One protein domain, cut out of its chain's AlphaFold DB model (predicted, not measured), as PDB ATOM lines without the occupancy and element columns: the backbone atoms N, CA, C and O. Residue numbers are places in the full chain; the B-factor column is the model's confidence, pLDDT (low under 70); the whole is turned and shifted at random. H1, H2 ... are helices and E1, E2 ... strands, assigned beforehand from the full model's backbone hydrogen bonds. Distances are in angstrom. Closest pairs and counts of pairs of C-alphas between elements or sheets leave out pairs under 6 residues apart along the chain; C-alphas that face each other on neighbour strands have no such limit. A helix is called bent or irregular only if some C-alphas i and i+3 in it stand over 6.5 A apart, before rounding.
ATOM      1  N   PRO A   7     -60.039  13.568  25.419       73.81
ATOM      2  CA  PRO A   7     -59.685  13.054  24.100       73.81
ATOM      3  C   PRO A   7     -60.760  13.293  23.036       73.81
ATOM      4  O   PRO A   7     -60.446  13.771  21.950       73.81
ATOM      5  N   CYS A   8     -62.038  13.055  23.346       76.00
ATOM      6  CA  CYS A   8     -63.125  13.240  22.383       76.00
ATOM      7  C   CYS A   8     -63.287  14.698  21.931       76.00
ATOM      8  O   CYS A   8     -63.590  14.943  20.761       76.00
ATOM      9  N   LEU A   9     -63.090  15.663  22.834       77.00
ATOM     10  CA  LEU A   9     -63.171  17.088  22.505       77.00
ATOM     11  C   LEU A   9     -62.040  17.507  21.563       77.00
ATOM     12  O   LEU A   9     -62.288  18.160  20.549       77.00
ATOM     13  N   VAL A  10     -60.808  17.091  21.865       76.06
ATOM     14  CA  VAL A  10     -59.641  17.442  21.048       76.06
ATOM     15  C   VAL A  10     -59.695  16.752  19.686       76.06
ATOM     16  O   VAL A  10     -59.440  17.404  18.682       76.06
ATOM     17  N   ILE A  11     -60.095  15.478  19.616       79.50
ATOM     18  CA  ILE A  11     -60.214  14.736  18.347       79.50
ATOM     19  C   ILE A  11     -61.202  15.410  17.392       79.50
ATOM     20  O   ILE A  11     -60.937  15.507  16.197       79.50
ATOM     21  N   ARG A  12     -62.325  15.928  17.903       78.81
ATOM     22  CA  ARG A  12     -63.290  16.667  17.074       78.81
ATOM     23  C   ARG A  12     -62.731  17.989  16.551       78.81
ATOM     24  O   ARG A  12     -63.084  18.393  15.448       78.81
ATOM     25  N   ALA A  13     -61.881  18.657  17.328       78.25
ATOM     26  CA  ALA A  13     -61.296  19.940  16.948       78.25
ATOM     27  C   ALA A  13     -60.052  19.793  16.052       78.25
ATOM     28  O   ALA A  13     -59.782  20.663  15.226       78.25
ATOM     29  N   ALA A  14     -59.320  18.684  16.194       75.81
ATOM     30  CA  ALA A  14     -58.017  18.386  15.604       75.81
ATOM     31  C   ALA A  14     -57.753  18.880  14.169       75.81
ATOM     32  O   ALA A  14     -56.712  19.509  13.973       75.81
ATOM     33  N   PRO A  15     -58.625  18.637  13.165       76.38
ATOM     34  CA  PRO A  15     -58.306  19.010  11.786       76.38
ATOM     35  C   PRO A  15     -58.158  20.523  11.582       76.38
ATOM     36  O   PRO A  15     -57.417  20.934  10.697       76.38
ATOM     37  N   ASN A  16     -58.811  21.345  12.408       83.44
ATOM     38  CA  ASN A  16     -58.743  22.810  12.336       83.44
ATOM     39  C   ASN A  16     -58.152  23.436  13.609       83.44
ATOM     40  O   ASN A  16     -58.175  24.656  13.771       83.44
ATOM     41  N   LEU A  17     -57.654  22.616  14.538       85.12
ATOM     42  CA  LEU A  17     -57.160  23.099  15.817       85.12
ATOM     43  C   LEU A  17     -55.799  23.760  15.623       85.12
ATOM     44  O   LEU A  17     -54.820  23.095  15.289       85.12
ATOM     45  N   HIS A  18     -55.741  25.063  15.882       89.56
ATOM     46  CA  HIS A  18     -54.497  25.826  15.884       89.56
ATOM     47  C   HIS A  18     -53.926  25.967  17.291       89.56
ATOM     48  O   HIS A  18     -52.714  25.897  17.476       89.56
ATOM     49  N   ILE A  19     -54.800  26.167  18.278       88.44
ATOM     50  CA  ILE A  19     -54.409  26.502  19.645       88.44
ATOM     51  C   ILE A  19     -55.110  25.556  20.613       88.44
ATOM     52  O   ILE A  19     -56.343  25.522  20.668       88.44
ATOM     53  N   LEU A  20     -54.331  24.836  21.419       87.62
ATOM     54  CA  LEU A  20     -54.830  24.068  22.559       87.62
ATOM     55  C   LEU A  20     -54.326  24.711  23.843       87.62
ATOM     56  O   LEU A  20     -53.120  24.795  24.083       87.62
ATOM     57  N   ARG A  21     -55.267  25.139  24.681       87.81
ATOM     58  CA  ARG A  21     -54.998  25.591  26.044       87.81
ATOM     59  C   ARG A  21     -55.561  24.568  27.009       87.81
ATOM     60  O   ARG A  21     -56.776  24.391  27.091       87.81
ATOM     61  N   LEU A  22     -54.669  23.895  27.716       82.69
ATOM     62  CA  LEU A  22     -55.009  22.845  28.652       82.69
ATOM     63  C   LEU A  22     -54.576  23.249  30.056       82.69
ATOM     64  O   LEU A  22     -53.388  23.374  30.324       82.69
ATOM     65  N   GLY A  23     -55.560  23.491  30.919       78.81
ATOM     66  CA  GLY A  23     -55.409  23.919  32.305       78.81
ATOM     67  C   GLY A  23     -56.132  22.966  33.246       78.81
ATOM     68  O   GLY A  23     -57.315  23.170  33.516       78.81
ATOM     69  N   LEU A  24     -55.473  21.916  33.730       72.00
ATOM     70  CA  LEU A  24     -56.169  20.823  34.413       72.00
ATOM     71  C   LEU A  24     -55.711  20.639  35.856       72.00
ATOM     72  O   LEU A  24     -55.090  19.642  36.203       72.00
ATOM     73  N   TRP A  25     -56.078  21.575  36.724       66.44
ATOM     74  CA  TRP A  25     -55.848  21.375  38.144       66.44
ATOM     75  C   TRP A  25     -56.864  20.378  38.701       66.44
ATOM     76  O   TRP A  25     -58.021  20.740  38.939       66.44
ATOM     77  N   ASP A  26     -56.433  19.143  38.942       56.41
ATOM     78  CA  ASP A  26     -56.934  18.448  40.112       56.41
ATOM     79  C   ASP A  26     -55.886  17.564  40.794       56.41
ATOM     80  O   ASP A  26     -55.489  16.515  40.307       56.41
ATOM     81  N   GLN A  27     -55.500  17.994  41.989       48.12
ATOM     82  CA  GLN A  27     -54.725  17.226  42.963       48.12
ATOM     83  C   GLN A  27     -55.523  16.041  43.565       48.12
ATOM     84  O   GLN A  27     -54.965  15.263  44.336       48.12
ATOM     85  N   PHE A  28     -56.819  15.912  43.245       41.31
ATOM     86  CA  PHE A  28     -57.731  14.870  43.736       41.31
ATOM     87  C   PHE A  28     -58.252  13.907  42.651       41.31
ATOM     88  O   PHE A  28     -58.599  12.769  42.974       41.31
ATOM     89  N   TYR A  29     -58.254  14.297  41.377       45.56
ATOM     90  CA  TYR A  29     -58.483  13.414  40.238       45.56
ATOM     91  C   TYR A  29     -57.155  13.264  39.508       45.56
ATOM     92  O   TYR A  29     -56.799  14.114  38.700       45.56
ATOM     93  N   ASN A  30     -56.448  12.161  39.774       48.47
ATOM     94  CA  ASN A  30     -55.377  11.665  38.912       48.47
ATOM     95  C   ASN A  30     -55.909  11.614  37.476       48.47
ATOM     96  O   ASN A  30     -56.542  10.634  37.067       48.47
ATOM     97  N   LEU A  31     -55.699  12.678  36.706       53.19
ATOM     98  CA  LEU A  31     -55.873  12.625  35.271       53.19
ATOM     99  C   LEU A  31     -54.830  11.634  34.818       53.19
ATOM    100  O   LEU A  31     -53.638  11.902  34.905       53.19
ATOM    101  N   SER A  32     -55.294  10.443  34.449       57.47
ATOM    102  CA  SER A  32     -54.379   9.380  34.087       57.47
ATOM    103  C   SER A  32     -53.427   9.907  33.018       57.47
ATOM    104  O   SER A  32     -53.860  10.511  32.031       57.47
ATOM    105  N   SER A  33     -52.132   9.663  33.207       60.41
ATOM    106  CA  SER A  33     -51.070   9.945  32.230       60.41
ATOM    107  C   SER A  33     -51.432   9.458  30.811       60.41
ATOM    108  O   SER A  33     -51.001  10.011  29.800       60.41
ATOM    109  N   ASN A  34     -52.350   8.491  30.725       66.00
ATOM    110  CA  ASN A  34     -52.972   7.976  29.508       66.00
ATOM    111  C   ASN A  34     -53.720   9.016  28.654       66.00
ATOM    112  O   ASN A  34     -53.926   8.754  27.469       66.00
ATOM    113  N   GLN A  35     -54.147  10.168  29.184       69.69
ATOM    114  CA  GLN A  35     -54.873  11.161  28.379       69.69
ATOM    115  C   GLN A  35     -53.991  11.787  27.296       69.69
ATOM    116  O   GLN A  35     -54.417  11.878  26.146       69.69
ATOM    117  N   PHE A  36     -52.746  12.144  27.625       70.50
ATOM    118  CA  PHE A  36     -51.782  12.658  26.647       70.50
ATOM    119  C   PHE A  36     -51.414  11.598  25.609       70.50
ATOM    120  O   PHE A  36     -51.377  11.891  24.415       70.50
ATOM    121  N   THR A  37     -51.242  10.348  26.043       75.00
ATOM    122  CA  THR A  37     -51.005   9.211  25.144       75.00
ATOM    123  C   THR A  37     -52.175   9.001  24.181       75.00
ATOM    124  O   THR A  37     -51.976   8.906  22.971       75.00
ATOM    125  N   SER A  38     -53.409   8.996  24.697       74.06
ATOM    126  CA  SER A  38     -54.628   8.844  23.897       74.06
ATOM    127  C   SER A  38     -54.784   9.973  22.881       74.06
ATOM    128  O   SER A  38     -55.168   9.710  21.743       74.06
ATOM    129  N   LEU A  39     -54.480  11.213  23.272       74.06
ATOM    130  CA  LEU A  39     -54.489  12.359  22.370       74.06
ATOM    131  C   LEU A  39     -53.462  12.201  21.254       74.06
ATOM    132  O   LEU A  39     -53.806  12.307  20.080       74.06
ATOM    133  N   ALA A  40     -52.215  11.915  21.616       76.88
ATOM    134  CA  ALA A  40     -51.116  11.855  20.668       76.88
ATOM    135  C   ALA A  40     -51.265  10.721  19.640       76.88
ATOM    136  O   ALA A  40     -50.793  10.855  18.514       76.88
ATOM    137  N   GLN A  41     -51.935   9.623  20.011       80.19
ATOM    138  CA  GLN A  41     -52.215   8.494  19.118       80.19
ATOM    139  C   GLN A  41     -53.391   8.741  18.166       80.19
ATOM    140  O   GLN A  41     -53.402   8.210  17.057       80.19
ATOM    141  N   GLN A  42     -54.401   9.500  18.596       77.31
ATOM    142  CA  GLN A  42     -55.672   9.626  17.868       77.31
ATOM    143  C   GLN A  42     -55.779  10.920  17.063       77.31
ATOM    144  O   GLN A  42     -56.665  11.053  16.220       77.31
ATOM    145  N   VAL A  43     -54.885  11.875  17.310       74.00
ATOM    146  CA  VAL A  43     -54.928  13.193  16.691       74.00
ATOM    147  C   VAL A  43     -53.754  13.367  15.739       74.00
ATOM    148  O   VAL A  43     -52.599  13.245  16.130       74.00
ATOM    149  N   ARG A  44     -54.050  13.711  14.484       75.56
ATOM    150  CA  ARG A  44     -53.058  14.266  13.559       75.56
ATOM    151  C   ARG A  44     -53.255  15.766  13.491       75.56
ATOM    152  O   ARG A  44     -54.252  16.248  12.959       75.56
ATOM    153  N   PHE A  45     -52.302  16.488  14.048       76.62
ATOM    154  CA  PHE A  45     -52.295  17.935  14.033       76.62
ATOM    155  C   PHE A  45     -51.816  18.441  12.667       76.62
ATOM    156  O   PHE A  45     -50.649  18.296  12.326       76.62
ATOM    157  N   ALA A  46     -52.725  19.006  11.867       80.12
ATOM    158  CA  ALA A  46     -52.387  19.568  10.553       80.12
ATOM    159  C   ALA A  46     -52.074  21.074  10.608       80.12
ATOM    160  O   ALA A  46     -51.347  21.590   9.763       80.12
ATOM    161  N   CYS A  47     -52.637  21.791  11.586       82.69
ATOM    162  CA  CYS A  47     -52.542  23.253  11.695       82.69
ATOM    163  C   CYS A  47     -52.162  23.737  13.105       82.69
ATOM    164  O   CYS A  47     -52.305  24.918  13.417       82.69
ATOM    165  N   PHE A  48     -51.701  22.829  13.962       88.69
ATOM    166  CA  PHE A  48     -51.526  23.058  15.390       88.69
ATOM    167  C   PHE A  48     -50.266  23.868  15.689       88.69
ATOM    168  O   PHE A  48     -49.157  23.335  15.699       88.69
ATOM    169  N   SER A  49     -50.432  25.166  15.907       91.56
ATOM    170  CA  SER A  49     -49.327  26.107  16.056       91.56
ATOM    171  C   SER A  49     -48.983  26.405  17.509       91.56
ATOM    172  O   SER A  49     -47.846  26.781  17.788       91.56
ATOM    173  N   GLU A  50     -49.930  26.253  18.436       93.94
ATOM    174  CA  GLU A  50     -49.733  26.649  19.829       93.94
ATOM    175  C   GLU A  50     -50.234  25.601  20.826       93.94
ATOM    176  O   GLU A  50     -51.411  25.225  20.833       93.94
ATOM    177  N   LEU A  51     -49.346  25.219  21.743       91.94
ATOM    178  CA  LEU A  51     -49.658  24.362  22.877       91.94
ATOM    179  C   LEU A  51     -49.382  25.108  24.181       91.94
ATOM    180  O   LEU A  51     -48.251  25.498  24.472       91.94
ATOM    181  N   HIS A  52     -50.420  25.263  24.992       90.19
ATOM    182  CA  HIS A  52     -50.319  25.853  26.321       90.19
ATOM    183  C   HIS A  52     -50.739  24.813  27.347       90.19
ATOM    184  O   HIS A  52     -51.924  24.503  27.468       90.19
ATOM    185  N   LEU A  53     -49.769  24.284  28.081       88.25
ATOM    186  CA  LEU A  53     -49.990  23.383  29.198       88.25
ATOM    187  C   LEU A  53     -49.846  24.164  30.492       88.25
ATOM    188  O   LEU A  53     -48.809  24.768  30.769       88.25
ATOM    189  N   ARG A  54     -50.909  24.159  31.279       84.19
ATOM    190  CA  ARG A  54     -50.953  24.773  32.594       84.19
ATOM    191  C   ARG A  54     -51.429  23.735  33.583       84.19
ATOM    192  O   ARG A  54     -52.434  23.081  33.314       84.19
ATOM    193  N   TRP A  55     -50.774  23.634  34.733       79.88
ATOM    194  CA  TRP A  55     -51.327  22.872  35.848       79.88
ATOM    195  C   TRP A  55     -51.581  21.402  35.480       79.88
ATOM    196  O   TRP A  55     -52.640  20.877  35.788       79.88
ATOM    197  N   VAL A  56     -50.661  20.765  34.748       80.94
ATOM    198  CA  VAL A  56     -50.799  19.372  34.283       80.94
ATOM    199  C   VAL A  56     -49.694  18.494  34.854       80.94
ATOM    200  O   VAL A  56     -48.592  18.977  35.114       80.94
ATOM    201  N   GLU A  57     -49.984  17.201  34.996       83.75
ATOM    202  CA  GLU A  57     -49.036  16.206  35.499       83.75
ATOM    203  C   GLU A  57     -48.871  15.019  34.525       83.75
ATOM    204  O   GLU A  57     -49.447  13.957  34.744       83.75
ATOM    205  N   PRO A  58     -48.201  15.209  33.366       84.50
ATOM    206  CA  PRO A  58     -47.927  14.120  32.432       84.50
ATOM    207  C   PRO A  58     -46.715  13.284  32.863       84.50
ATOM    208  O   PRO A  58     -45.782  13.798  33.474       84.50
ATOM    209  N   SER A  59     -46.654  12.038  32.389       86.44
ATOM    210  CA  SER A  59     -45.400  11.277  32.380       86.44
ATOM    211  C   SER A  59     -44.501  11.735  31.235       86.44
ATOM    212  O   SER A  59     -45.008  12.138  30.177       86.44
ATOM    213  N   GLN A  60     -43.179  11.623  31.370       87.94
ATOM    214  CA  GLN A  60     -42.240  11.994  30.308       87.94
ATOM    215  C   GLN A  60     -42.522  11.290  28.972       87.94
ATOM    216  O   GLN A  60     -42.553  11.985  27.951       87.94
ATOM    217  N   PRO A  61     -42.818   9.972  28.915       89.31
ATOM    218  CA  PRO A  61     -43.161   9.317  27.653       89.31
ATOM    219  C   PRO A  61     -44.423   9.892  27.004       89.31
ATOM    220  O   PRO A  61     -44.469  10.074  25.786       89.31
ATOM    221  N   SER A  62     -45.451  10.197  27.803       86.50
ATOM    222  CA  SER A  62     -46.708  10.750  27.291       86.50
ATOM    223  C   SER A  62     -46.526  12.179  26.768       86.50
ATOM    224  O   SER A  62     -47.028  12.521  25.692       86.50
ATOM    225  N   PHE A  63     -45.735  12.989  27.478       88.44
ATOM    226  CA  PHE A  63     -45.360  14.338  27.076       88.44
ATOM    227  C   PHE A  63     -44.532  14.330  25.786       88.44
ATOM    228  O   PHE A  63     -44.869  15.037  24.836       88.44
ATOM    229  N   GLN A  64     -43.507  13.475  25.712       91.62
ATOM    230  CA  GLN A  64     -42.676  13.307  24.522       91.62
ATOM    231  C   GLN A  64     -43.510  12.892  23.310       91.62
ATOM    232  O   GLN A  64     -43.346  13.452  22.227       91.62
ATOM    233  N   LEU A  65     -44.414  11.923  23.473       89.50
ATOM    234  CA  LEU A  65     -45.276  11.472  22.387       89.50
ATOM    235  C   LEU A  65     -46.193  12.603  21.900       89.50
ATOM    236  O   LEU A  65     -46.294  12.830  20.697       89.50
ATOM    237  N   CYS A  66     -46.809  13.350  22.822       87.25
ATOM    238  CA  CYS A  66     -47.642  14.503  22.489       87.25
ATOM    239  C   CYS A  66     -46.857  15.579  21.725       87.25
ATOM    240  O   CYS A  66     -47.312  16.035  20.673       87.25
ATOM    241  N   LEU A  67     -45.659  15.930  22.203       90.88
ATOM    242  CA  LEU A  67     -44.793  16.887  21.520       90.88
ATOM    243  C   LEU A  67     -44.378  16.400  20.135       90.88
ATOM    244  O   LEU A  67     -44.434  17.186  19.201       90.88
ATOM    245  N   ARG A  68     -44.018  15.122  19.965       91.19
ATOM    246  CA  ARG A  68     -43.637  14.567  18.654       91.19
ATOM    247  C   ARG A  68     -44.759  14.684  17.632       91.19
ATOM    248  O   ARG A  68     -44.497  15.020  16.481       91.19
ATOM    249  N   THR A  69     -46.000  14.448  18.048       88.12
ATOM    250  CA  THR A  69     -47.164  14.587  17.165       88.12
ATOM    251  C   THR A  69     -47.438  16.050  16.799       88.12
ATOM    252  O   THR A  69     -47.910  16.326  15.698       88.12
ATOM    253  N   ALA A  70     -47.141  16.993  17.697       88.69
ATOM    254  CA  ALA A  70     -47.321  18.429  17.467       88.69
ATOM    255  C   ALA A  70     -46.141  19.094  16.730       88.69
ATOM    256  O   ALA A  70     -46.338  20.087  16.031       88.69
ATOM    257  N   ALA A  71     -44.929  18.556  16.877       91.56
ATOM    258  CA  ALA A  71     -43.668  19.171  16.464       91.56
ATOM    259  C   ALA A  71     -43.637  19.714  15.026       91.56
ATOM    260  O   ALA A  71     -43.126  20.818  14.852       91.56
ATOM    261  N   PRO A  72     -44.199  19.033  14.003       90.69
ATOM    262  CA  PRO A  72     -44.128  19.528  12.627       90.69
ATOM    263  C   PRO A  72     -44.789  20.891  12.401       90.69
ATOM    264  O   PRO A  72     -44.405  21.603  11.477       90.69
ATOM    265  N   THR A  73     -45.791  21.256  13.206       90.94
ATOM    266  CA  THR A  73     -46.532  22.518  13.042       90.94
ATOM    267  C   THR A  73     -46.384  23.460  14.233       90.94
ATOM    268  O   THR A  73     -46.751  24.631  14.123       90.94
ATOM    269  N   LEU A  74     -45.846  22.977  15.358       93.06
ATOM    270  CA  LEU A  74     -45.768  23.727  16.604       93.06
ATOM    271  C   LEU A  74     -44.798  24.910  16.491       93.06
ATOM    272  O   LEU A  74     -43.615  24.751  16.207       93.06
ATOM    273  N   GLN A  75     -45.307  26.108  16.766       94.38
ATOM    274  CA  GLN A  75     -44.552  27.364  16.768       94.38
ATOM    275  C   GLN A  75     -44.373  27.925  18.178       94.38
ATOM    276  O   GLN A  75     -43.404  28.639  18.434       94.38
ATOM    277  N   LEU A  76     -45.295  27.611  19.089       94.56
ATOM    278  CA  LEU A  76     -45.311  28.144  20.442       94.56
ATOM    279  C   LEU A  76     -45.625  27.051  21.459       94.56
ATOM    280  O   LEU A  76     -46.651  26.375  21.360       94.56
ATOM    281  N   LEU A  77     -44.774  26.940  22.479       95.06
ATOM    282  CA  LEU A  77     -44.993  26.075  23.632       95.06
ATOM    283  C   LEU A  77     -44.948  26.899  24.916       95.06
ATOM    284  O   LEU A  77     -43.994  27.632  25.172       95.06
ATOM    285  N   THR A  78     -45.974  26.758  25.746       92.44
ATOM    286  CA  THR A  78     -45.997  27.319  27.097       92.44
ATOM    287  C   THR A  78     -46.235  26.206  28.104       92.44
ATOM    288  O   THR A  78     -47.223  25.484  27.996       92.44
ATOM    289  N   LEU A  79     -45.347  26.096  29.089       91.50
ATOM    290  CA  LEU A  79     -45.437  25.169  30.214       91.50
ATOM    291  C   LEU A  79     -45.510  25.982  31.508       91.50
ATOM    292  O   LEU A  79     -44.562  26.680  31.854       91.50
ATOM    293  N   ILE A  80     -46.621  25.926  32.230       86.75
ATOM    294  CA  ILE A  80     -46.767  26.622  33.515       86.75
ATOM    295  C   ILE A  80     -47.243  25.618  34.551       86.75
ATOM    296  O   ILE A  80     -48.290  25.010  34.365       86.75
ATOM    297  N   ALA A  81     -46.507  25.465  35.650       82.81
ATOM    298  CA  ALA A  81     -46.860  24.522  36.707       82.81
ATOM    299  C   ALA A  81     -47.070  23.093  36.173       82.81
ATOM    300  O   ALA A  81     -48.113  22.477  36.390       82.81
ATOM    301  N   VAL A  82     -46.092  22.605  35.408       85.38
ATOM    302  CA  VAL A  82     -46.089  21.242  34.866       85.38
ATOM    303  C   VAL A  82     -45.289  20.355  35.812       85.38
ATOM    304  O   VAL A  82     -44.112  20.623  36.044       85.38
ATOM    305  N   SER A  83     -45.936  19.335  36.373       85.75
ATOM    306  CA  SER A  83     -45.313  18.325  37.237       85.75
ATOM    307  C   SER A  83     -45.077  17.046  36.438       85.75
ATOM    308  O   SER A  83     -45.900  16.710  35.602       85.75
ATOM    309  N   PHE A  84     -43.988  16.324  36.665       85.44
ATOM    310  CA  PHE A  84     -43.811  14.980  36.103       85.44
ATOM    311  C   PHE A  84     -44.092  13.918  37.171       85.44
ATOM    312  O   PHE A  84     -43.692  14.099  38.324       85.44
ATOM    313  N   ASP A  85     -44.777  12.837  36.784       82.50
ATOM    314  CA  ASP A  85     -45.176  11.721  37.662       82.50
ATOM    315  C   ASP A  85     -44.365  10.436  37.438       82.50
ATOM    316  O   ASP A  85     -44.714   9.374  37.958       82.50
ATOM    317  N   ASP A  86     -43.280  10.516  36.665       85.12
ATOM    318  CA  ASP A  86     -42.446   9.362  36.347       85.12
ATOM    319  C   ASP A  86     -41.876   8.708  37.615       85.12
ATOM    320  O   ASP A  86     -41.357   9.394  38.498       85.12
ATOM    321  N   PRO A  87     -41.918   7.374  37.740       83.81
ATOM    322  CA  PRO A  87     -41.384   6.712  38.919       83.81
ATOM    323  C   PRO A  87     -39.862   6.885  38.993       83.81
ATOM    324  O   PRO A  87     -39.153   6.624  38.018       83.81
ATOM    325  N   ILE A  88     -39.352   7.251  40.171       84.69
ATOM    326  CA  ILE A  88     -37.918   7.200  40.478       84.69
ATOM    327  C   ILE A  88     -37.622   6.077  41.477       84.69
ATOM    328  O   ILE A  88     -38.407   5.852  42.399       84.69
ATOM    329  N   PRO A  89     -36.493   5.362  41.335       84.56
ATOM    330  CA  PRO A  89     -36.160   4.214  42.179       84.56
ATOM    331  C   PRO A  89     -35.541   4.625  43.530       84.56
ATOM    332  O   PRO A  89     -34.665   3.935  44.043       84.56
ATOM    333  N   VAL A  90     -35.945   5.766  44.095       86.25
ATOM    334  CA  VAL A  90     -35.386   6.338  45.332       86.25
ATOM    335  C   VAL A  90     -36.491   6.967  46.181       86.25
ATOM    336  O   VAL A  90     -37.526   7.383  45.664       86.25
ATOM    337  N   GLY A  91     -36.283   7.023  47.499       83.44
ATOM    338  CA  GLY A  91     -37.203   7.704  48.411       83.44
ATOM    339  C   GLY A  91     -37.248   9.217  48.171       83.44
ATOM    340  O   GLY A  91     -36.308   9.804  47.643       83.44
ATOM    341  N   MET A  92     -38.338   9.860  48.598       81.81
ATOM    342  CA  MET A  92     -38.542  11.316  48.456       81.81
ATOM    343  C   MET A  92     -37.900  12.143  49.579       81.81
ATOM    344  O   MET A  92     -38.081  13.370  49.639       81.81
ATOM    345  N   ASP A  93     -37.171  11.478  50.472       82.94
ATOM    346  CA  ASP A  93     -36.412  12.127  51.528       82.94
ATOM    347  C   ASP A  93     -35.175  12.824  50.945       82.94
ATOM    348  O   ASP A  93     -34.559  12.311  50.008       82.94
ATOM    349  N   PRO A  94     -34.795  13.999  51.474       82.38
ATOM    350  CA  PRO A  94     -33.610  14.732  51.038       82.38
ATOM    351  C   PRO A  94     -32.333  13.864  51.049       82.38
ATOM    352  O   PRO A  94     -31.719  13.668  52.095       82.38
ATOM    353  N   SER A  95     -31.889  13.386  49.882       85.38
ATOM    354  CA  SER A  95     -30.678  12.563  49.750       85.38
ATOM    355  C   SER A  95     -29.872  12.888  48.477       85.38
ATOM    356  O   SER A  95     -30.417  13.471  47.529       85.38
ATOM    357  N   PRO A  96     -28.566  12.552  48.428       86.19
ATOM    358  CA  PRO A  96     -27.765  12.664  47.208       86.19
ATOM    359  C   PRO A  96     -28.347  11.866  46.034       86.19
ATOM    360  O   PRO A  96     -28.354  12.365  44.912       86.19
ATOM    361  N   GLU A  97     -28.890  10.678  46.298       88.75
ATOM    362  CA  GLU A  97     -29.494   9.794  45.297       88.75
ATOM    363  C   GLU A  97     -30.773  10.410  44.718       88.75
ATOM    364  O   GLU A  97     -30.965  10.412  43.502       88.75
ATOM    365  N   LEU A  98     -31.621  11.012  45.565       84.44
ATOM    366  CA  LEU A  98     -32.780  11.777  45.105       84.44
ATOM    367  C   LEU A  98     -32.350  12.941  44.209       84.44
ATOM    368  O   LEU A  98     -32.954  13.173  43.164       84.44
ATOM    369  N   ARG A  99     -31.287  13.663  44.578       82.94
ATOM    370  CA  ARG A  99     -30.761  14.771  43.767       82.94
ATOM    371  C   ARG A  99     -30.282  14.295  42.393       82.94
ATOM    372  O   ARG A  99     -30.580  14.947  41.395       82.94
ATOM    373  N   GLU A 100     -29.562  13.180  42.323       87.56
ATOM    374  CA  GLU A 100     -29.113  12.601  41.050       87.56
ATOM    375  C   GLU A 100     -30.280  12.101  40.191       87.56
ATOM    376  O   GLU A 100     -30.319  12.376  38.987       87.56
ATOM    377  N   ALA A 101     -31.266  11.438  40.801       88.25
ATOM    378  CA  ALA A 101     -32.479  11.009  40.109       88.25
ATOM    379  C   ALA A 101     -33.239  12.210  39.518       88.25
ATOM    380  O   ALA A 101     -33.607  12.209  38.344       88.25
ATOM    381  N   MET A 102     -33.388  13.282  40.299       85.25
ATOM    382  CA  MET A 102     -34.026  14.528  39.871       85.25
ATOM    383  C   MET A 102     -33.253  15.233  38.752       85.25
ATOM    384  O   MET A 102     -33.856  15.713  37.795       85.25
ATOM    385  N   SER A 103     -31.920  15.261  38.833       87.06
ATOM    386  CA  SER A 103     -31.064  15.800  37.770       87.06
ATOM    387  C   SER A 103     -31.196  15.003  36.473       87.06
ATOM    388  O   SER A 103     -31.267  15.586  35.390       87.06
ATOM    389  N   THR A 104     -31.274  13.675  36.573       89.56
ATOM    390  CA  THR A 104     -31.498  12.785  35.428       89.56
ATOM    391  C   THR A 104     -32.854  13.052  34.779       89.56
ATOM    392  O   THR A 104     -32.921  13.240  33.565       89.56
ATOM    393  N   LEU A 105     -33.924  13.138  35.577       88.69
ATOM    394  CA  LEU A 105     -35.265  13.462  35.082       88.69
ATOM    395  C   LEU A 105     -35.306  14.826  34.394       88.69
ATOM    396  O   LEU A 105     -35.847  14.945  33.295       88.69
ATOM    397  N   TRP A 106     -34.716  15.844  35.018       89.06
ATOM    398  CA  TRP A 106     -34.642  17.183  34.446       89.06
ATOM    399  C   TRP A 106     -33.915  17.189  33.101       89.06
ATOM    400  O   TRP A 106     -34.417  17.742  32.122       89.06
ATOM    401  N   ARG A 107     -32.755  16.525  33.020       91.50
ATOM    402  CA  ARG A 107     -31.996  16.452  31.769       91.50
ATOM    403  C   ARG A 107     -32.757  15.675  30.693       91.50
ATOM    404  O   ARG A 107     -32.730  16.088  29.539       91.50
ATOM    405  N   LEU A 108     -33.482  14.611  31.048       91.62
ATOM    406  CA  LEU A 108     -34.330  13.873  30.105       91.62
ATOM    407  C   LEU A 108     -35.457  14.750  29.532       91.62
ATOM    408  O   LEU A 108     -35.707  14.727  28.324       91.62
ATOM    409  N   PHE A 109     -36.080  15.573  30.377       91.94
ATOM    410  CA  PHE A 109     -37.090  16.539  29.953       91.94
ATOM    411  C   PHE A 109     -36.504  17.575  28.982       91.94
ATOM    412  O   PHE A 109     -37.053  17.798  27.902       91.94
ATOM    413  N   LEU A 110     -35.358  18.165  29.328       92.62
ATOM    414  CA  LEU A 110     -34.662  19.123  28.470       92.62
ATOM    415  C   LEU A 110     -34.248  18.511  27.125       92.62
ATOM    416  O   LEU A 110     -34.497  19.107  26.077       92.62
ATOM    417  N   ASN A 111     -33.693  17.297  27.137       94.31
ATOM    418  CA  ASN A 111     -33.335  16.567  25.919       94.31
ATOM    419  C   ASN A 111     -34.571  16.293  25.055       94.31
ATOM    420  O   ASN A 111     -34.529  16.465  23.842       94.31
ATOM    421  N   THR A 112     -35.706  15.951  25.671       94.00
ATOM    422  CA  THR A 112     -36.971  15.772  24.947       94.00
ATOM    423  C   THR A 112     -37.372  17.037  24.191       94.00
ATOM    424  O   THR A 112     -37.762  16.941  23.027       94.00
ATOM    425  N   LEU A 113     -37.259  18.215  24.813       94.25
ATOM    426  CA  LEU A 113     -37.533  19.490  24.145       94.25
ATOM    427  C   LEU A 113     -36.546  19.732  22.996       94.25
ATOM    428  O   LEU A 113     -36.972  19.967  21.866       94.25
ATOM    429  N   ARG A 114     -35.243  19.611  23.274       93.75
ATOM    430  CA  ARG A 114     -34.160  19.790  22.295       93.75
ATOM    431  C   ARG A 114     -34.363  18.925  21.051       93.75
ATOM    432  O   ARG A 114     -34.283  19.430  19.935       93.75
ATOM    433  N   ASP A 115     -34.642  17.642  21.247       93.75
ATOM    434  CA  ASP A 115     -34.701  16.661  20.162       93.75
ATOM    435  C   ASP A 115     -36.018  16.728  19.384       93.75
ATOM    436  O   ASP A 115     -36.070  16.384  18.204       93.75
ATOM    437  N   THR A 116     -37.103  17.145  20.044       93.81
ATOM    438  CA  THR A 116     -38.447  17.069  19.461       93.81
ATOM    439  C   THR A 116     -38.873  18.369  18.794       93.81
ATOM    440  O   THR A 116     -39.560  18.326  17.779       93.81
ATOM    441  N   ILE A 117     -38.488  19.525  19.340       93.19
ATOM    442  CA  ILE A 117     -38.942  20.843  18.865       93.19
ATOM    443  C   ILE A 117     -37.778  21.832  18.646       93.19
ATOM    444  O   ILE A 117     -37.879  22.985  19.066       93.19
ATOM    445  N   PRO A 118     -36.685  21.443  17.955       90.06
ATOM    446  CA  PRO A 118     -35.482  22.275  17.825       90.06
ATOM    447  C   PRO A 118     -35.726  23.624  17.128       90.06
ATOM    448  O   PRO A 118     -34.950  24.560  17.301       90.06
ATOM    449  N   THR A 119     -36.791  23.733  16.331       88.44
ATOM    450  CA  THR A 119     -37.118  24.912  15.514       88.44
ATOM    451  C   THR A 119     -38.243  25.765  16.096       88.44
ATOM    452  O   THR A 119     -38.861  26.535  15.359       88.44
ATOM    453  N   ILE A 120     -38.579  25.604  17.381       93.06
ATOM    454  CA  ILE A 120     -39.717  26.316  17.965       93.06
ATOM    455  C   ILE A 120     -39.523  27.838  17.915       93.06
ATOM    456  O   ILE A 120     -38.446  28.359  18.198       93.06
ATOM    457  N   GLY A 121     -40.583  28.564  17.558       90.88
ATOM    458  CA  GLY A 121     -40.563  30.022  17.463       90.88
ATOM    459  C   GLY A 121     -40.532  30.710  18.829       90.88
ATOM    460  O   GLY A 121     -39.888  31.744  19.009       90.88
ATOM    461  N   PHE A 122     -41.233  30.143  19.807       91.12
ATOM    462  CA  PHE A 122     -41.307  30.661  21.166       91.12
ATOM    463  C   PHE A 122     -41.499  29.527  22.165       91.12
ATOM    464  O   PHE A 122     -42.349  28.653  21.980       91.12
ATOM    465  N   PHE A 123     -40.757  29.579  23.265       92.19
ATOM    466  CA  PHE A 123     -40.917  28.641  24.360       92.19
ATOM    467  C   PHE A 123     -40.865  29.368  25.700       92.19
ATOM    468  O   PHE A 123     -39.946  30.131  25.975       92.19
ATOM    469  N   ARG A 124     -41.866  29.123  26.546       89.75
ATOM    470  CA  ARG A 124     -41.908  29.608  27.925       89.75
ATOM    471  C   ARG A 124     -42.093  28.431  28.859       89.75
ATOM    472  O   ARG A 124     -43.006  27.630  28.663       89.75
ATOM    473  N   MET A 125     -41.300  28.388  29.921       90.00
ATOM    474  CA  MET A 125     -41.557  27.507  31.051       90.00
ATOM    475  C   MET A 125     -41.575  28.282  32.363       90.00
ATOM    476  O   MET A 125     -40.781  29.192  32.570       90.00
ATOM    477  N   ARG A 126     -42.484  27.920  33.260       86.25
ATOM    478  CA  ARG A 126     -42.573  28.470  34.610       86.25
ATOM    479  C   ARG A 126     -42.997  27.372  35.568       86.25
ATOM    480  O   ARG A 126     -43.949  26.652  35.284       86.25
ATOM    481  N   TRP A 127     -42.330  27.278  36.715       83.00
ATOM    482  CA  TRP A 127     -42.658  26.298  37.760       83.00
ATOM    483  C   TRP A 127     -42.748  24.851  37.244       83.00
ATOM    484  O   TRP A 127     -43.762  24.185  37.420       83.00
ATOM    485  N   VAL A 128     -41.695  24.350  36.601       84.81
ATOM    486  CA  VAL A 128     -41.608  22.909  36.315       84.81
ATOM    487  C   VAL A 128     -41.327  22.165  37.625       84.81
ATOM    488  O   VAL A 128     -40.577  22.657  38.474       84.81
ATOM    489  N   ALA A 129     -41.950  21.008  37.818       84.88
ATOM    490  CA  ALA A 129     -41.916  20.260  39.067       84.88
ATOM    491  C   ALA A 129     -41.827  18.744  38.844       84.88
ATOM    492  O   ALA A 129     -42.045  18.237  37.747       84.88
ATOM    493  N   TYR A 130     -41.537  18.027  39.923       83.75
ATOM    494  CA  TYR A 130     -41.666  16.578  40.035       83.75
ATOM    495  C   TYR A 130     -42.481  16.262  41.283       83.75
ATOM    496  O   TYR A 130     -42.137  16.753  42.362       83.75
ATOM    497  N   HIS A 131     -43.574  15.507  41.148       78.31
ATOM    498  CA  HIS A 131     -44.541  15.301  42.234       78.31
ATOM    499  C   HIS A 131     -44.840  16.598  43.012       78.31
ATOM    500  O   HIS A 131     -44.721  16.664  44.239       78.31
ATOM    501  N   GLN A 132     -45.169  17.667  42.277       77.19
ATOM    502  CA  GLN A 132     -45.495  19.003  42.799       77.19
ATOM    503  C   GLN A 132     -44.330  19.764  43.463       77.19
ATOM    504  O   GLN A 132     -44.498  20.933  43.824       77.19
ATOM    505  N   ARG A 133     -43.145  19.157  43.601       78.19
ATOM    506  CA  ARG A 133     -41.934  19.807  44.119       78.19
ATOM    507  C   ARG A 133     -41.198  20.516  42.989       78.19
ATOM    508  O   ARG A 133     -40.799  19.887  42.011       78.19
ATOM    509  N   ARG A 134     -41.033  21.832  43.105       81.50
ATOM    510  CA  ARG A 134     -40.501  22.663  42.016       81.50
ATOM    511  C   ARG A 134     -38.997  22.494  41.843       81.50
ATOM    512  O   ARG A 134     -38.244  22.481  42.820       81.50
ATOM    513  N   PHE A 135     -38.569  22.492  40.586       78.81
ATOM    514  CA  PHE A 135     -37.179  22.714  40.223       78.81
ATOM    515  C   PHE A 135     -36.843  24.201  40.355       78.81
ATOM    516  O   PHE A 135     -37.621  25.066  39.954       78.81
ATOM    517  N   SER A 136     -35.666  24.500  40.901       78.62
ATOM    518  CA  SER A 136     -35.039  25.807  40.724       78.62
ATOM    519  C   SER A 136     -34.024  25.664  39.601       78.62
ATOM    520  O   SER A 136     -33.191  24.762  39.651       78.62
ATOM    521  N   ILE A 137     -34.124  26.505  38.575       83.38
ATOM    522  CA  ILE A 137     -33.283  26.421  37.380       83.38
ATOM    523  C   ILE A 137     -32.407  27.673  37.326       83.38
ATOM    524  O   ILE A 137     -32.856  28.781  37.638       83.38
ATOM    525  N   MET A 138     -31.147  27.488  36.962       83.38
ATOM    526  CA  MET A 138     -30.244  28.567  36.591       83.38
ATOM    527  C   MET A 138     -30.291  28.719  35.074       83.38
ATOM    528  O   MET A 138     -30.125  27.735  34.354       83.38
ATOM    529  N   ASP A 139     -30.520  29.945  34.609       84.12
ATOM    530  CA  ASP A 139     -30.423  30.316  33.197       84.12
ATOM    531  C   ASP A 139     -29.254  31.296  33.027       84.12
ATOM    532  O   ASP A 139     -29.417  32.502  33.233       84.12
ATOM    533  N   PRO A 140     -28.049  30.801  32.689       77.31
ATOM    534  CA  PRO A 140     -26.870  31.645  32.507       77.31
ATOM    535  C   PRO A 140     -27.016  32.657  31.364       77.31
ATOM    536  O   PRO A 140     -26.251  33.620  31.285       77.31
ATOM    537  N   LEU A 141     -27.981  32.448  30.467       78.12
ATOM    538  CA  LEU A 141     -28.190  33.246  29.265       78.12
ATOM    539  C   LEU A 141     -29.351  34.236  29.402       78.12
ATOM    540  O   LEU A 141     -29.655  34.947  28.439       78.12
ATOM    541  N   GLU A 142     -29.942  34.362  30.594       73.69
ATOM    542  CA  GLU A 142     -31.033  35.300  30.887       73.69
ATOM    543  C   GLU A 142     -30.701  36.726  30.404       73.69
ATOM    544  O   GLU A 142     -31.518  37.400  29.769       73.69
ATOM    545  N   SER A 143     -29.459  37.180  30.620       64.94
ATOM    546  CA  SER A 143     -29.004  38.500  30.172       64.94
ATOM    547  C   SER A 143     -28.774  38.610  28.664       64.94
ATOM    548  O   SER A 143     -28.887  39.710  28.126       64.94
ATOM    549  N   ALA A 144     -28.440  37.508  27.988       62.81
ATOM    550  CA  ALA A 144     -28.138  37.483  26.555       62.81
ATOM    551  C   ALA A 144     -29.408  37.512  25.694       62.81
ATOM    552  O   ALA A 144     -29.402  38.036  24.582       62.81
ATOM    553  N   ILE A 145     -30.511  36.981  26.222       63.75
ATOM    554  CA  ILE A 145     -31.776  36.859  25.496       63.75
ATOM    555  C   ILE A 145     -32.568  38.181  25.500       63.75
ATOM    556  O   ILE A 145     -33.463  38.366  24.680       63.75
ATOM    557  N   GLY A 146     -32.211  39.149  26.353       60.66
ATOM    558  CA  GLY A 146     -32.748  40.517  26.296       60.66
ATOM    559  C   GLY A 146     -34.247  40.636  26.603       60.66
ATOM    560  O   GLY A 146     -34.831  41.693  26.400       60.66
ATOM    561  N   LEU A 147     -34.879  39.574  27.110       64.62
ATOM    562  CA  LEU A 147     -36.321  39.511  27.375       64.62
ATOM    563  C   LEU A 147     -36.680  39.886  28.823       64.62
ATOM    564  O   LEU A 147     -37.671  39.378  29.334       64.62
ATOM    565  N   ARG A 148     -35.899  40.753  29.495       59.59
ATOM    566  CA  ARG A 148     -36.042  41.068  30.939       59.59
ATOM    567  C   ARG A 148     -37.476  41.398  31.370       59.59
ATOM    568  O   ARG A 148     -37.886  40.965  32.438       59.59
ATOM    569  N   ASP A 149     -38.255  42.066  30.523       58.38
ATOM    570  CA  ASP A 149     -39.644  42.444  30.829       58.38
ATOM    571  C   ASP A 149     -40.631  41.256  30.818       58.38
ATOM    572  O   ASP A 149     -41.755  41.367  31.300       58.38
ATOM    573  N   LEU A 150     -40.220  40.103  30.276       57.94
ATOM    574  CA  LEU A 150     -40.997  38.858  30.229       57.94
ATOM    575  C   LEU A 150     -40.663  37.900  31.382       57.94
ATOM    576  O   LEU A 150     -41.390  36.926  31.614       57.94
ATOM    577  N   TYR A 151     -39.568  38.160  32.099       58.69
ATOM    578  CA  TYR A 151     -39.122  37.358  33.230       58.69
ATOM    579  C   TYR A 151     -39.872  37.781  34.498       58.69
ATOM    580  O   TYR A 151     -39.486  38.694  35.222       58.69
ATOM    581  N   SER A 152     -40.966  37.081  34.807       65.06
ATOM    582  CA  SER A 152     -41.442  36.995  36.192       65.06
ATOM    583  C   SER A 152     -40.580  35.992  36.968       65.06
ATOM    584  O   SER A 152     -40.067  35.054  36.361       65.06
ATOM    585  N   HIS A 153     -40.503  36.101  38.297       65.69
ATOM    586  CA  HIS A 153     -39.803  35.123  39.149       65.69
ATOM    587  C   HIS A 153     -40.151  33.664  38.758       65.69
ATOM    588  O   HIS A 153     -41.334  33.326  38.615       65.69
ATOM    589  N   ASP A 154     -39.122  32.827  38.572       71.06
ATOM    590  CA  ASP A 154     -39.184  31.422  38.120       71.06
ATOM    591  C   ASP A 154     -39.781  31.178  36.712       71.06
ATOM    592  O   ASP A 154     -40.297  30.088  36.448       71.06
ATOM    593  N   SER A 155     -39.769  32.176  35.822       79.25
ATOM    594  CA  SER A 155     -40.142  32.036  34.403       79.25
ATOM    595  C   SER A 155     -38.891  32.044  33.534       79.25
ATOM    596  O   SER A 155     -38.034  32.891  33.726       79.25
ATOM    597  N   TYR A 156     -38.821  31.161  32.545       85.19
ATOM    598  CA  TYR A 156     -37.707  31.025  31.608       85.19
ATOM    599  C   TYR A 156     -38.254  31.107  30.187       85.19
ATOM    600  O   TYR A 156     -39.259  30.451  29.879       85.19
ATOM    601  N   VAL A 157     -37.655  31.953  29.345       86.50
ATOM    602  CA  VAL A 157     -38.229  32.311  28.041       86.50
ATOM    603  C   VAL A 157     -37.181  32.239  26.941       86.50
ATOM    604  O   VAL A 157     -36.167  32.929  26.976       86.50
ATOM    605  N   TYR A 158     -37.507  31.478  25.904       86.38
ATOM    606  CA  TYR A 158     -36.798  31.423  24.639       86.38
ATOM    607  C   TYR A 158     -37.655  32.004  23.510       86.38
ATOM    608  O   TYR A 158     -38.873  31.791  23.449       86.38
ATOM    609  N   LYS A 159     -37.011  32.701  22.572       85.94
ATOM    610  CA  LYS A 159     -37.644  33.241  21.368       85.94
ATOM    611  C   LYS A 159     -36.708  33.100  20.172       85.94
ATOM    612  O   LYS A 159     -35.522  33.380  20.275       85.94
ATOM    613  N   ILE A 160     -37.255  32.740  19.018       80.38
ATOM    614  CA  ILE A 160     -36.515  32.704  17.758       80.38
ATOM    615  C   ILE A 160     -36.010  34.104  17.373       80.38
ATOM    616  O   ILE A 160     -36.681  35.112  17.617       80.38
ATOM    617  N   ASN A 161     -34.842  34.159  16.728       73.56
ATOM    618  CA  ASN A 161     -34.066  35.373  16.422       73.56
ATOM    619  C   ASN A 161     -33.312  35.989  17.614       73.56
ATOM    620  O   ASN A 161     -32.904  37.149  17.553       73.56
ATOM    621  N   THR A 162     -33.092  35.227  18.682       72.50
ATOM    622  CA  THR A 162     -32.018  35.508  19.643       72.50
ATOM    623  C   THR A 162     -30.652  35.174  19.040       72.50
ATOM    624  O   THR A 162     -30.558  34.435  18.061       72.50
ATOM    625  N   SER A 163     -29.571  35.674  19.644       81.44
ATOM    626  CA  SER A 163     -28.194  35.305  19.265       81.44
ATOM    627  C   SER A 163     -27.835  33.849  19.584       81.44
ATOM    628  O   SER A 163     -26.783  33.381  19.167       81.44
ATOM    629  N   VAL A 164     -28.698  33.156  20.330       85.75
ATOM    630  CA  VAL A 164     -28.527  31.787  20.822       85.75
ATOM    631  C   VAL A 164     -29.613  30.889  20.220       85.75
ATOM    632  O   VAL A 164     -30.781  31.285  20.160       85.75
ATOM    633  N   SER A 165     -29.247  29.682  19.778       89.56
ATOM    634  CA  SER A 165     -30.210  28.671  19.297       89.56
ATOM    635  C   SER A 165     -30.983  28.010  20.451       89.56
ATOM    636  O   SER A 165     -30.496  27.995  21.577       89.56
ATOM    637  N   LEU A 166     -32.162  27.415  20.204       90.19
ATOM    638  CA  LEU A 166     -32.899  26.700  21.264       90.19
ATOM    639  C   LEU A 166     -32.032  25.613  21.912       90.19
ATOM    640  O   LEU A 166     -32.002  25.497  23.132       90.19
ATOM    641  N   THR A 167     -31.323  24.834  21.094       91.94
ATOM    642  CA  THR A 167     -30.439  23.758  21.555       91.94
ATOM    643  C   THR A 167     -29.350  24.278  22.481       91.94
ATOM    644  O   THR A 167     -29.150  23.731  23.558       91.94
ATOM    645  N   GLU A 168     -28.674  25.354  22.081       91.38
ATOM    646  CA  GLU A 168     -27.631  25.973  22.894       91.38
ATOM    647  C   GLU A 168     -28.203  26.538  24.196       91.38
ATOM    648  O   GLU A 168     -27.612  26.337  25.251       91.38
ATOM    649  N   TRP A 169     -29.377  27.174  24.151       91.06
ATOM    650  CA  TRP A 169     -30.038  27.656  25.361       91.06
ATOM    651  C   TRP A 169     -30.399  26.506  26.310       91.06
ATOM    652  O   TRP A 169     -30.057  26.568  27.485       91.06
ATOM    653  N   ILE A 170     -31.004  25.426  25.800       92.44
ATOM    654  CA  ILE A 170     -31.340  24.228  26.586       92.44
ATOM    655  C   ILE A 170     -30.094  23.594  27.215       92.44
ATOM    656  O   ILE A 170     -30.140  23.182  28.374       92.44
ATOM    657  N   ASP A 171     -28.986  23.513  26.479       91.75
ATOM    658  CA  ASP A 171     -27.762  22.868  26.961       91.75
ATOM    659  C   ASP A 171     -27.149  23.596  28.168       91.75
ATOM    660  O   ASP A 171     -26.542  22.941  29.020       91.75
ATOM    661  N   GLN A 172     -27.380  24.909  28.276       90.31
ATOM    662  CA  GLN A 172     -26.919  25.768  29.375       90.31
ATOM    663  C   GLN A 172     -27.859  25.785  30.589       90.31
ATOM    664  O   GLN A 172     -27.488  26.311  31.637       90.31
ATOM    665  N   LEU A 173     -29.078  25.245  30.475       89.44
ATOM    666  CA  LEU A 173     -30.009  25.211  31.599       89.44
ATOM    667  C   LEU A 173     -29.581  24.155  32.620       89.44
ATOM    668  O   LEU A 173     -29.552  22.952  32.342       89.44
ATOM    669  N   GLU A 174     -29.335  24.604  33.845       86.75
ATOM    670  CA  GLU A 174     -28.894  23.749  34.945       86.75
ATOM    671  C   GLU A 174     -29.880  23.792  36.107       86.75
ATOM    672  O   GLU A 174     -30.481  24.826  36.404       86.75
ATOM    673  N   LEU A 175     -30.026  22.674  36.820       85.00
ATOM    674  CA  LEU A 175     -30.686  22.717  38.121       85.00
ATOM    675  C   LEU A 175     -29.806  23.489  39.097       85.00
ATOM    676  O   LEU A 175     -28.612  23.220  39.235       85.00
ATOM    677  N   ARG A 176     -30.415  24.422  39.821       82.12
ATOM    678  CA  ARG A 176     -29.742  25.125  40.902       82.12
ATOM    679  C   ARG A 176     -29.346  24.112  41.984       82.12
ATOM    680  O   ARG A 176     -30.191  23.307  42.384       82.12
ATOM    681  N   PRO A 177     -28.106  24.162  42.498       68.75
ATOM    682  CA  PRO A 177     -27.693  23.306  43.601       68.75
ATOM    683  C   PRO A 177     -28.612  23.498  44.813       68.75
ATOM    684  O   PRO A 177     -28.827  24.625  45.261       68.75
ATOM    685  N   GLY A 178     -29.148  22.401  45.347       66.88
ATOM    686  CA  GLY A 178     -30.046  22.412  46.501       66.88
ATOM    687  C   GLY A 178     -31.109  21.319  46.423       66.88
ATOM    688  O   GLY A 178     -31.177  20.565  45.453       66.88
ATOM    689  N   TYR A 179     -31.927  21.219  47.468       58.59
ATOM    690  CA  TYR A 179     -33.138  20.400  47.438       58.59
ATOM    691  C   TYR A 179     -34.214  21.111  46.606       58.59
ATOM    692  O   TYR A 179     -34.180  22.344  46.513       58.59
ATOM    693  N   PRO A 180     -35.156  20.377  45.979       61.94
ATOM    694  CA  PRO A 180     -36.290  21.019  45.329       61.94
ATOM    695  C   PRO A 180     -36.949  21.973  46.323       61.94
ATOM    696  O   PRO A 180     -36.997  21.686  47.519       61.94
ATOM    697  N   LEU A 181     -37.402  23.130  45.838       60.81
ATOM    698  CA  LEU A 181     -37.980  24.140  46.716       60.81
ATOM    699  C   LEU A 181     -39.109  23.481  47.525       60.81
ATOM    700  O   LEU A 181     -40.008  22.890  46.927       60.81
ATOM    701  N   ASP A 182     -39.141  23.681  48.847       57.84
ATOM    702  CA  ASP A 182     -40.277  23.288  49.713       57.84
ATOM    703  C   ASP A 182     -41.605  23.961  49.300       57.84
ATOM    704  O   ASP A 182     -42.669  23.763  49.888       57.84
ATOM    705  N   ARG A 183     -41.562  24.789  48.255       63.94
ATOM    706  CA  ARG A 183     -42.707  25.414  47.620       63.94
ATOM    707  C   ARG A 183     -43.350  24.433  46.654       63.94
ATOM    708  O   ARG A 183     -42.979  24.355  45.484       63.94
ATOM    709  N   LEU A 184     -44.388  23.767  47.142       69.38
ATOM    710  CA  LEU A 184     -45.353  23.065  46.300       69.38
ATOM    711  C   LEU A 184     -45.903  23.994  45.211       69.38
ATOM    712  O   LEU A 184     -45.964  25.219  45.385       69.38
ATOM    713  N   LEU A 185     -46.318  23.436  44.077       70.06
ATOM    714  CA  LEU A 185     -47.128  24.177  43.109       70.06
ATOM    715  C   LEU A 185     -48.378  24.779  43.805       70.06
ATOM    716  O   LEU A 185     -48.927  24.156  44.720       70.06
ATOM    717  N   PRO A 186     -48.791  26.019  43.472       66.31
ATOM    718  CA  PRO A 186     -49.884  26.690  44.181       66.31
ATOM    719  C   PRO A 186     -51.193  25.896  44.115       66.31
ATOM    720  O   PRO A 186     -51.585  25.438  43.052       66.31
ATOM    721  N   ARG A 187     -51.894  25.755  45.247       61.34
ATOM    722  CA  ARG A 187     -53.172  25.031  45.315       61.34
ATOM    723  C   ARG A 187     -54.301  25.878  44.737       61.34
ATOM    724  O   ARG A 187     -54.581  26.946  45.266       61.34
ATOM    725  N   HIS A 188     -55.008  25.351  43.744       57.25
ATOM    726  CA  HIS A 188     -56.248  25.931  43.233       57.25
ATOM    727  C   HIS A 188     -57.441  24.967  43.424       57.25
ATOM    728  O   HIS A 188     -57.269  23.759  43.611       57.25
ATOM    729  N   ARG A 189     -58.671  25.487  43.438       53.53
ATOM    730  CA  ARG A 189     -59.922  24.706  43.414       53.53
ATOM    731  C   ARG A 189     -60.893  25.404  42.483       53.53
ATOM    732  O   ARG A 189     -61.086  26.606  42.635       53.53
ATOM    733  N   SER A 190     -61.506  24.679  41.552       56.53
ATOM    734  CA  SER A 190     -62.423  25.320  40.604       56.53
ATOM    735  C   SER A 190     -63.341  24.337  39.891       56.53
ATOM    736  O   SER A 190     -63.304  23.126  40.126       56.53
ATOM    737  N   MET A 191     -64.180  24.922  39.032       58.47
ATOM    738  CA  MET A 191     -65.088  24.279  38.094       58.47
ATOM    739  C   MET A 191     -64.483  24.182  36.682       58.47
ATOM    740  O   MET A 191     -63.931  25.153  36.154       58.47
ATOM    741  N   LEU A 192     -64.630  23.006  36.056       65.94
ATOM    742  CA  LEU A 192     -64.177  22.755  34.691       65.94
ATOM    743  C   LEU A 192     -64.975  23.615  33.703       65.94
ATOM    744  O   LEU A 192     -66.192  23.492  33.584       65.94
ATOM    745  N   THR A 193     -64.259  24.442  32.959       66.00
ATOM    746  CA  THR A 193     -64.754  25.317  31.903       66.00
ATOM    747  C   THR A 193     -64.167  24.867  30.570       66.00
ATOM    748  O   THR A 193     -62.955  24.695  30.430       66.00
ATOM    749  N   VAL A 194     -65.030  24.676  29.572       72.56
ATOM    750  CA  VAL A 194     -64.634  24.335  28.201       72.56
ATOM    751  C   VAL A 194     -65.091  25.456  27.277       72.56
ATOM    752  O   VAL A 194     -66.279  25.762  27.212       72.56
ATOM    753  N   TYR A 195     -64.148  26.048  26.551       72.56
ATOM    754  CA  TYR A 195     -64.395  27.035  25.508       72.56
ATOM    755  C   TYR A 195     -63.837  26.518  24.185       72.56
ATOM    756  O   TYR A 195     -62.660  26.171  24.095       72.56
ATOM    757  N   ALA A 196     -64.679  26.457  23.158       77.19
ATOM    758  CA  ALA A 196     -64.305  25.949  21.847       77.19
ATOM    759  C   ALA A 196     -64.762  26.911  20.750       77.19
ATOM    760  O   ALA A 196     -65.924  27.315  20.704       77.19
ATOM    761  N   THR A 197     -63.845  27.245  19.850       78.56
ATOM    762  CA  THR A 197     -64.124  27.918  18.578       78.56
ATOM    763  C   THR A 197     -63.624  27.049  17.429       78.56
ATOM    764  O   THR A 197     -63.103  25.956  17.643       78.56
ATOM    765  N   LEU A 198     -63.738  27.545  16.195       73.75
ATOM    766  CA  LEU A 198     -63.233  26.848  15.011       73.75
ATOM    767  C   LEU A 198     -61.723  26.537  15.084       73.75
ATOM    768  O   LEU A 198     -61.286  25.568  14.476       73.75
ATOM    769  N   ARG A 199     -60.934  27.355  15.800       80.31
ATOM    770  CA  ARG A 199     -59.458  27.277  15.819       80.31
ATOM    771  C   ARG A 199     -58.839  27.101  17.205       80.31
ATOM    772  O   ARG A 199     -57.661  26.757  17.301       80.31
ATOM    773  N   LEU A 200     -59.604  27.358  18.262       81.88
ATOM    774  CA  LEU A 200     -59.140  27.359  19.646       81.88
ATOM    775  C   LEU A 200     -59.969  26.377  20.465       81.88
ATOM    776  O   LEU A 200     -61.194  26.467  20.485       81.88
ATOM    777  N   LEU A 201     -59.288  25.516  21.213       82.38
ATOM    778  CA  LEU A 201     -59.888  24.727  22.278       82.38
ATOM    779  C   LEU A 201     -59.199  25.081  23.593       82.38
ATOM    780  O   LEU A 201     -57.994  24.900  23.749       82.38
ATOM    781  N   THR A 202     -59.970  25.612  24.535       79.69
ATOM    782  CA  THR A 202     -59.537  25.878  25.906       79.69
ATOM    783  C   THR A 202     -60.322  24.984  26.847       79.69
ATOM    784  O   THR A 202     -61.549  25.031  26.880       79.69
ATOM    785  N   ILE A 203     -59.613  24.179  27.624       76.75
ATOM    786  CA  ILE A 203     -60.175  23.371  28.702       76.75
ATOM    787  C   ILE A 203     -59.444  23.820  29.960       76.75
ATOM    788  O   ILE A 203     -58.243  23.592  30.080       76.75
ATOM    789  N   THR A 204     -60.137  24.515  30.858       71.25
ATOM    790  CA  THR A 204     -59.543  25.078  32.073       71.25
ATOM    791  C   THR A 204     -60.427  24.834  33.276       71.25
ATOM    792  O   THR A 204     -61.633  25.025  33.210       71.25
ATOM    793  N   ASN A 205     -59.842  24.445  34.397       64.75
ATOM    794  CA  ASN A 205     -60.537  24.395  35.669       64.75
ATOM    795  C   ASN A 205     -60.299  25.709  36.438       64.75
ATOM    796  O   ASN A 205     -59.536  25.687  37.391       64.75
ATOM    797  N   SER A 206     -60.853  26.865  36.038       59.25
ATOM    798  CA  SER A 206     -60.605  28.166  36.711       59.25
ATOM    799  C   SER A 206     -61.850  29.062  36.761       59.25
ATOM    800  O   SER A 206     -62.555  29.205  35.764       59.25
ATOM    801  N   THR A 207     -62.109  29.676  37.923       47.34
ATOM    802  CA  THR A 207     -63.169  30.671  38.155       47.34
ATOM    803  C   THR A 207     -62.546  32.038  38.455       47.34
ATOM    804  O   THR A 207     -62.362  32.376  39.612       47.34
ATOM    805  N   ASN A 208     -62.252  32.808  37.409       42.03
ATOM    806  CA  ASN A 208     -62.017  34.260  37.399       42.03
ATOM    807  C   ASN A 208     -60.952  34.930  38.315       42.03
ATOM    808  O   ASN A 208     -60.916  34.803  39.529       42.03
ATOM    809  N   SER A 209     -60.237  35.833  37.635       41.12
ATOM    810  CA  SER A 209     -59.663  37.136  38.017       41.12
ATOM    811  C   SER A 209     -58.234  37.303  38.527       41.12
ATOM    812  O   SER A 209     -57.620  38.264  38.076       41.12
ATOM    813  N   ASP A 210     -57.640  36.409  39.316       39.53
ATOM    814  CA  ASP A 210     -56.280  36.698  39.838       39.53
ATOM    815  C   ASP A 210     -55.135  36.116  38.986       39.53
ATOM    816  O   ASP A 210     -54.012  36.614  39.019       39.53
ATOM    817  N   ASP A 211     -55.434  35.162  38.097       44.06
ATOM    818  CA  ASP A 211     -54.502  34.678  37.059       44.06
ATOM    819  C   ASP A 211     -54.560  35.521  35.763       44.06
ATOM    820  O   ASP A 211     -53.867  35.238  34.780       44.06
ATOM    821  N   ILE A 212     -55.358  36.600  35.751       37.69
ATOM    822  CA  ILE A 212     -55.443  37.566  34.640       37.69
ATOM    823  C   ILE A 212     -54.152  38.397  34.511       37.69
ATOM    824  O   ILE A 212     -53.946  39.034  33.488       37.69
ATOM    825  N   CYS A 213     -53.186  38.316  35.431       37.34
ATOM    826  CA  CYS A 213     -51.854  38.878  35.159       37.34
ATOM    827  C   CYS A 213     -51.097  38.169  34.012       37.34
ATOM    828  O   CYS A 213     -50.109  38.708  33.523       37.34
ATOM    829  N   ASP A 214     -51.570  37.016  33.521       43.03
ATOM    830  CA  ASP A 214     -51.085  36.406  32.272       43.03
ATOM    831  C   ASP A 214     -51.846  36.891  31.012       43.03
ATOM    832  O   ASP A 214     -51.515  36.466  29.902       43.03
ATOM    833  N   SER A 215     -52.853  37.772  31.134       37.59
ATOM    834  CA  SER A 215     -53.679  38.244  30.004       37.59
ATOM    835  C   SER A 215     -52.967  39.215  29.056       37.59
ATOM    836  O   SER A 215     -53.585  39.699  28.113       37.59
TER     837      SER A 215
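AT A GLANCE: This is residues 7 to 215 of the 234 residues of an uncharacterized protein of Aspergillus niger (strain ATCC 1015 / CBS 113.46 / FGSC A1144 / LSHB Ac4 / NCTC 3858a / NRRL 328 / USDA 3528.7) (UniProt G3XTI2). One sheet of seven strands makes a wall, with four helices, H1, H2, H3 and H4, in a row along one side of it; H1 is on the sheet and the other three stand farther off. H5 and H6 sit by the edge strand E5, the stretch from H6 through E6 passes the ends of the strands to the other edge, E7, and residues 209 to 215, with most of them in H7, stick out on the other side of the wall. The 209 printed residues have seven named helices and eight named strands, in the order H1 E1 H2 E2 H3 E3 H4 E4 H5 E5 H6 E6 E7 E8 H7; the sheet, mixed, runs E5 E4 E3 E2 E1 E8 E7. The class is mixed, helices and strands, and the whole is compact, with a radius of gyration of the C-alphas of 16.8 A and spans of 47 by 42 by 35 A.

IN THESE COORDINATES: H1, residues 7 to 16, begins at C-alpha 7 (-59.685, 13.054, 24.100) and is irregular, with C-alphas 12 and 15 7.6 A apart. E1, 19 to 23, H2, 34 to 42, E2, 50 to 54, H3, 60 to 70, and E3, 76 to 80, follow. H4, 96 to 116, is 30.1 A long and begins at (-27.765, 12.664, 47.208). Then come E4, 122 to 126, H5, 142 to 145, E5, 155 to 159, H6, 166 to 172, E6, 181 to 184, E7, 192 to 196, and E8, 200 to 205, 16.4 A long. H7, 210 to 214, ends at (-51.085, 36.406, 32.272) and is only just irregular, with C-alphas 210 and 213 6.8 A apart.

HOW THE PARTS SIT: H1 is on the sheet at a height of 9.4 A, over E8 and along the strands. H1 touches H2 at Pro 7 and Leu 39, C-alphas 5.5 A apart. H2 touches H3 at a shallow tilt of 28 degrees, closest C-alphas Ala 40 and Cys 66, 4.7 A. E1, H2, E2, then E2, H3, E3, then E3, H4, E4 are strand-helix-strand units, parallel neighbour strands joined through a helix, with right-handed crossovers. N 52 and O 20 of E2 and E1 are 2.9 A apart, and N 156 and O 125 of antiparallel E5 and E4 2.8 A. E7 and E8 form a hairpin. H5 and H6 only graze the sheet. Every O i to N i+4 pair is within hydrogen-bond range in H2, H3, H4 and H6; H1 has 4 of 6, H7 0 of 1 with 1 of 2 O i to N i+3 pairs, and H5 is too short for one.

THE WHOLE: The C-alphas of Pro 96 and Leu 198, the farthest apart, are 50.0 A apart. The printed part has no cut; the links E3 to H4 and E4 to H5 are long. Mean pLDDT of the printed part is 78.1, and 49 residues are under 70, among them 143 to 153 and 205 to 215.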